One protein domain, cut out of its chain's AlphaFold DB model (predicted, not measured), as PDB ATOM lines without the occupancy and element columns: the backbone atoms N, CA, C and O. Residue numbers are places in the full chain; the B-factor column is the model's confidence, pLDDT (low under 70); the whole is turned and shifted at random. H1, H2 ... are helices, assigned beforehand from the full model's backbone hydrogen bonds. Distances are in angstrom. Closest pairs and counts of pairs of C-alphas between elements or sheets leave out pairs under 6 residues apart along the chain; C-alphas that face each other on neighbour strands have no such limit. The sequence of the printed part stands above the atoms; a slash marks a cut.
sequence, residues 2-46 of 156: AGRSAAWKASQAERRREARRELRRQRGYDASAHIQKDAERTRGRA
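Overview. This is residues 2 to 46 of the 156 residues of an uncharacterized protein of Aspergillus ochraceoroseus (UniProt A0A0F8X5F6). A long helix, H1, and a short one, H2, follow each other through an open link as the two arms of a wide V, with no packed core. The printed part has 45 residues with two named helices, H1 then H2, no named strand, and the class is all helix. It is extended, a rod of 57 by 22 by 13 A, with a radius of gyration of the C-alphas of 17.9 A.

Arrangement. Start at Ala 2 and go on to H1, residues 6 to 26, where every O i to N i+4 pair is within hydrogen-bond range. A short link of 6 residues leads to H2, residues 33 to 41, with 4 of 5 such pairs within range. H1 and H2 are apart. Residues 2 to 20, 22 to 28 and 30 to 46 stand free.

Along the chain. Find C-alpha 6 at (-15.645, -60.265, 44.482); from there H1 runs 30.4 A to C-alpha 26. H2 runs 13.1 A to C-alpha 41 at (-15.474, -23.913, 22.419).

Size, cuts and confidence. The C-alphas farthest apart, of Ala 2 and Gly 44, are 57.0 A apart. The printed part has no cut. Look at the B-factor column: pLDDT is under 70 in residues 2 to 4 and 31 to 46.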
ATOM      1  N   ALA A   2      -9.091 -62.348  55.584       54.19
ATOM      2  CA  ALA A   2      -9.843 -62.834  54.425       54.19
ATOM      3  C   ALA A   2     -10.160 -61.662  53.478       54.19
ATOM      4  O   ALA A   2     -10.818 -60.693  53.864       54.19
ATOM      5  N   GLY A   3      -9.647 -61.717  52.246       59.59
ATOM      6  CA  GLY A   3      -9.929 -60.710  51.228       59.59
ATOM      7  C   GLY A   3     -11.425 -60.672  50.924       59.59
ATOM      8  O   GLY A   3     -12.030 -61.704  50.648       59.59
ATOM      9  N   ARG A   4     -12.039 -59.482  50.984       66.94
ATOM     10  CA  ARG A   4     -13.475 -59.311  50.701       66.94
ATOM     11  C   ARG A   4     -13.826 -59.906  49.334       66.94
ATOM     12  O   ARG A   4     -13.145 -59.601  48.348       66.94
ATOM     13  N   SER A   5     -14.888 -60.713  49.298       76.44
ATOM     14  CA  SER A   5     -15.321 -61.453  48.110       76.44
ATOM     15  C   SER A   5     -15.609 -60.521  46.928       76.44
ATOM     16  O   SER A   5     -16.005 -59.362  47.095       76.44
ATOM     17  N   ALA A   6     -15.409 -61.026  45.709       76.75
ATOM     18  CA  ALA A   6     -15.645 -60.265  44.482       76.75
ATOM     19  C   ALA A   6     -17.088 -59.728  44.402       76.75
ATOM     20  O   ALA A   6     -17.296 -58.577  44.019       76.75
ATOM     21  N   ALA A   7     -18.063 -60.512  44.875       77.50
ATOM     22  CA  ALA A   7     -19.470 -60.123  44.952       77.50
ATOM     23  C   ALA A   7     -19.704 -58.906  45.867       77.50
ATOM     24  O   ALA A   7     -20.433 -57.982  45.506       77.50
ATOM     25  N   TRP A   8     -19.025 -58.841  47.018       80.25
ATOM     26  CA  TRP A   8     -19.119 -57.693  47.923       80.25
ATOM     27  C   TRP A   8     -18.529 -56.423  47.297       80.25
ATOM     28  O   TRP A   8     -19.115 -55.342  47.386       80.25
ATOM     29  N   LYS A   9     -17.386 -56.546  46.606       79.06
ATOM     30  CA  LYS A   9     -16.764 -55.422  45.886       79.06
ATOM     31  C   LYS A   9     -17.650 -54.931  44.735       79.06
ATOM     32  O   LYS A   9     -17.769 -53.720  44.549       79.06
ATOM     33  N   ALA A  10     -18.301 -55.841  44.009       81.62
ATOM     34  CA  ALA A  10     -19.238 -55.514  42.935       81.62
ATOM     35  C   ALA A  10     -20.492 -54.791  43.460       81.62
ATOM     36  O   ALA A  10     -20.862 -53.750  42.919       81.62
ATOM     37  N   SER A  11     -21.075 -55.266  44.566       82.75
ATOM     38  CA  SER A  11     -22.217 -54.622  45.234       82.75
ATOM     39  C   SER A  11     -21.890 -53.199  45.710       82.75
ATOM     40  O   SER A  11     -22.644 -52.255  45.469       82.75
ATOM     41  N   GLN A  12     -20.717 -53.003  46.319       84.94
ATOM     42  CA  GLN A  12     -20.252 -51.673  46.728       84.94
ATOM     43  C   GLN A  12     -19.982 -50.751  45.533       84.94
ATOM     44  O   GLN A  12     -20.261 -49.552  45.598       84.94
ATOM     45  N   ALA A  13     -19.452 -51.288  44.433       82.06
ATOM     46  CA  ALA A  13     -19.248 -50.523  43.211       82.06
ATOM     47  C   ALA A  13     -20.581 -50.063  42.603       82.06
ATOM     48  O   ALA A  13     -20.668 -48.906  42.190       82.06
ATOM     49  N   GLU A  14     -21.615 -50.912  42.600       87.44
ATOM     50  CA  GLU A  14     -22.936 -50.541  42.080       87.44
ATOM     51  C   GLU A  14     -23.610 -49.478  42.948       87.44
ATOM     52  O   GLU A  14     -24.023 -48.450  42.415       87.44
ATOM     53  N   ARG A  15     -23.557 -49.601  44.282       86.19
ATOM     54  CA  ARG A  15     -24.027 -48.539  45.196       86.19
ATOM     55  C   ARG A  15     -23.349 -47.193  44.929       86.19
ATOM     56  O   ARG A  15     -23.998 -46.151  44.899       86.19
ATOM     57  N   ARG A  16     -22.035 -47.191  44.669       88.69
ATOM     58  CA  ARG A  16     -21.303 -45.970  44.279       88.69
ATOM     59  C   ARG A  16     -21.688 -45.468  42.886       88.69
ATOM     60  O   ARG A  16     -21.548 -44.276  42.615       88.69
ATOM     61  N   ARG A  17     -22.095 -46.337  41.955       88.00
ATOM     62  CA  ARG A  17     -22.601 -45.923  40.632       88.00
ATOM     63  C   ARG A  17     -23.982 -45.289  40.762       88.00
ATOM     64  O   ARG A  17     -24.180 -44.226  40.182       88.00
ATOM     65  N   GLU A  18     -24.875 -45.868  41.558       87.56
ATOM     66  CA  GLU A  18     -26.207 -45.320  41.838       87.56
ATOM     67  C   GLU A  18     -26.141 -43.978  42.558       87.56
ATOM     68  O   GLU A  18     -26.710 -43.013  42.059       87.56
ATOM     69  N   ALA A  19     -25.342 -43.850  43.623       89.44
ATOM     70  CA  ALA A  19     -25.144 -42.564  44.299       89.44
ATOM     71  C   ALA A  19     -24.641 -41.472  43.332       89.44
ATOM     72  O   ALA A  19     -25.071 -40.321  43.386       89.44
ATOM     73  N   ARG A  20     -23.773 -41.837  42.376       90.06
ATOM     74  CA  ARG A  20     -23.318 -40.925  41.312       90.06
ATOM     75  C   ARG A  20     -24.387 -40.639  40.254       90.06
ATOM     76  O   ARG A  20     -24.315 -39.589  39.620       90.06
ATOM     77  N   ARG A  21     -25.325 -41.553  39.979       89.19
ATOM     78  CA  ARG A  21     -26.481 -41.299  39.091       89.19
ATOM     79  C   ARG A  21     -27.446 -40.317  39.761       89.19
ATOM     80  O   ARG A  21     -27.845 -39.351  39.121       89.19
ATOM     81  N   GLU A  22     -27.721 -40.510  41.045       87.81
ATOM     82  CA  GLU A  22     -28.632 -39.666  41.822       87.81
ATOM     83  C   GLU A  22     -28.096 -38.240  41.984       87.81
ATOM     84  O   GLU A  22     -28.781 -37.273  41.666       87.81
ATOM     85  N   LEU A  23     -26.812 -38.095  42.328       90.31
ATOM     86  CA  LEU A  23     -26.162 -36.784  42.403       90.31
ATOM     87  C   LEU A  23     -26.216 -36.023  41.062       90.31
ATOM     88  O   LEU A  23     -26.369 -34.804  41.044       90.31
ATOM     89  N   ARG A  24     -26.086 -36.730  39.928       90.81
ATOM     90  CA  ARG A  24     -26.203 -36.132  38.586       90.81
ATOM     91  C   ARG A  24     -27.621 -35.647  38.309       90.81
ATOM     92  O   ARG A  24     -27.769 -34.551  37.782       90.81
ATOM     93  N   ARG A  25     -28.635 -36.424  38.699       82.81
ATOM     94  CA  ARG A  25     -30.046 -36.026  38.587       82.81
ATOM     95  C   ARG A  25     -30.352 -34.797  39.437       82.81
ATOM     96  O   ARG A  25     -30.872 -33.827  38.902       82.81
ATOM     97  N   GLN A  26     -29.941 -34.793  40.706       87.25
ATOM     98  CA  GLN A  26     -30.139 -33.653  41.612       87.25
ATOM     99  C   GLN A  26     -29.476 -32.370  41.102       87.25
ATOM    100  O   GLN A  26     -30.012 -31.281  41.268       87.25
ATOM    101  N   ARG A  27     -28.311 -32.491  40.457       86.38
ATOM    102  CA  ARG A  27     -27.589 -31.356  39.866       86.38
ATOM    103  C   ARG A  27     -28.078 -30.972  38.466       86.38
ATOM    104  O   ARG A  27     -27.489 -30.077  37.871       86.38
ATOM    105  N   GLY A  28     -29.090 -31.657  37.925       85.00
ATOM    106  CA  GLY A  28     -29.595 -31.406  36.574       85.00
ATOM    107  C   GLY A  28     -28.546 -31.636  35.482       85.00
ATOM    108  O   GLY A  28     -28.519 -30.911  34.492       85.00
ATOM    109  N   TYR A  29     -27.637 -32.599  35.673       77.88
ATOM    110  CA  TYR A  29     -26.591 -32.902  34.698       77.88
ATOM    111  C   TYR A  29     -27.201 -33.507  33.430       77.88
ATOM    112  O   TYR A  29     -27.623 -34.666  33.427       77.88
ATOM    113  N   ASP A  30     -27.180 -32.736  32.350       79.88
ATOM    114  CA  ASP A  30     -27.520 -33.183  31.007       79.88
ATOM    115  C   ASP A  30     -26.240 -33.367  30.182       79.88
ATOM    116  O   ASP A  30     -25.471 -32.433  29.955       79.88
ATOM    117  N   ALA A  31     -26.004 -34.601  29.731       69.81
ATOM    118  CA  ALA A  31     -24.851 -34.932  28.905       69.81
ATOM    119  C   ALA A  31     -24.907 -34.245  27.530       69.81
ATOM    120  O   ALA A  31     -23.859 -33.957  26.953       69.81
ATOM    121  N   SER A  32     -26.108 -33.967  27.017       68.62
ATOM    122  CA  SER A  32     -26.304 -33.369  25.698       68.62
ATOM    123  C   SER A  32     -26.135 -31.844  25.697       68.62
ATOM    124  O   SER A  32     -25.580 -31.298  24.743       68.62
ATOM    125  N   ALA A  33     -26.442 -31.170  26.813       68.19
ATOM    126  CA  ALA A  33     -26.220 -29.730  27.011       68.19
ATOM    127  C   ALA A  33     -24.755 -29.278  26.846       68.19
ATOM    128  O   ALA A  33     -24.482 -28.099  26.592       68.19
ATOM    129  N   HIS A  34     -23.798 -30.195  27.004       59.06
ATOM    130  CA  HIS A  34     -22.374 -29.913  26.833       59.06
ATOM    131  C   HIS A  34     -21.879 -30.124  25.402       59.06
ATOM    132  O   HIS A  34     -20.905 -29.488  25.017       59.06
ATOM    133  N   ILE A  35     -22.572 -30.921  24.582       58.34
ATOM    134  CA  ILE A  35     -22.136 -31.253  23.217       58.34
ATOM    135  C   ILE A  35     -22.065 -29.991  22.349       58.34
ATOM    136  O   ILE A  35     -21.078 -29.770  21.648       58.34
ATOM    137  N   GLN A  36     -23.073 -29.123  22.444       51.06
ATOM    138  CA  GLN A  36     -23.128 -27.882  21.667       51.06
ATOM    139  C   GLN A  36     -22.098 -26.850  22.160       51.06
ATOM    140  O   GLN A  36     -21.378 -26.258  21.359       51.06
ATOM    141  N   LYS A  37     -21.936 -26.709  23.483       49.25
ATOM    142  CA  LYS A  37     -20.937 -25.814  24.097       49.25
ATOM    143  C   LYS A  37     -19.497 -26.265  23.849       49.25
ATOM    144  O   LYS A  37     -18.613 -25.420  23.705       49.25
ATOM    145  N   ASP A  38     -19.249 -27.570  23.801       48.69
ATOM    146  CA  ASP A  38     -17.930 -28.118  23.495       48.69
ATOM    147  C   ASP A  38     -17.624 -28.010  21.995       48.69
ATOM    148  O   ASP A  38     -16.501 -27.660  21.640       48.69
ATOM    149  N   ALA A  39     -18.625 -28.154  21.115       49.19
ATOM    150  CA  ALA A  39     -18.484 -27.827  19.695       49.19
ATOM    151  C   ALA A  39     -18.159 -26.331  19.473       49.19
ATOM    152  O   ALA A  39     -17.235 -26.008  18.719       49.19
ATOM    153  N   GLU A  40     -18.842 -25.420  20.179       44.34
ATOM    154  CA  GLU A  40     -18.616 -23.964  20.133       44.34
ATOM    155  C   GLU A  40     -17.265 -23.523  20.727       44.34
ATOM    156  O   GLU A  40     -16.613 -22.618  20.186       44.34
ATOM    157  N   ARG A  41     -16.797 -24.169  21.809       50.59
ATOM    158  CA  ARG A  41     -15.474 -23.913  22.419       50.59
ATOM    159  C   ARG A  41     -14.333 -24.047  21.420       50.59
ATOM    160  O   ARG A  41     -13.357 -23.306  21.512       50.59
ATOM    161  N   THR A  42     -14.476 -24.954  20.462       50.16
ATOM    162  CA  THR A  42     -13.469 -25.218  19.432       50.16
ATOM    163  C   THR A  42     -13.342 -24.102  18.388       50.16
ATOM    164  O   THR A  42     -12.345 -24.085  17.675       50.16
ATOM    165  N   ARG A  43     -14.316 -23.180  18.266       51.31
ATOM    166  CA  ARG A  43     -14.406 -22.265  17.105       51.31
ATOM    167  C   ARG A  43     -14.343 -20.768  17.428       51.31
ATOM    168  O   ARG A  43     -13.650 -20.041  16.727       51.31
ATOM    169  N   GLY A  44     -15.023 -20.281  18.471       51.06
ATOM    170  CA  GLY A  44     -15.239 -18.825  18.632       51.06
ATOM    171  C   GLY A  44     -14.644 -18.167  19.881       51.06
ATOM    172  O   GLY A  44     -14.342 -16.973  19.870       51.06
ATOM    173  N   ARG A  45     -14.458 -18.924  20.970       52.78
ATOM    174  CA  ARG A  45     -14.316 -18.360  22.329       52.78
ATOM    175  C   ARG A  45     -12.916 -18.481  22.934       52.78
ATOM    176  O   ARG A  45     -12.758 -18.424  24.151       52.78
ATOM    177  N   ALA A  46     -11.892 -18.672  22.106       59.88
ATOM    178  CA  ALA A  46     -10.512 -18.577  22.566       59.88
ATOM    179  C   ALA A  46     -10.226 -17.125  22.988       59.88
ATOM    180  O   ALA A  46     -10.476 -16.196  22.216       59.88
TER     181      ALA A  46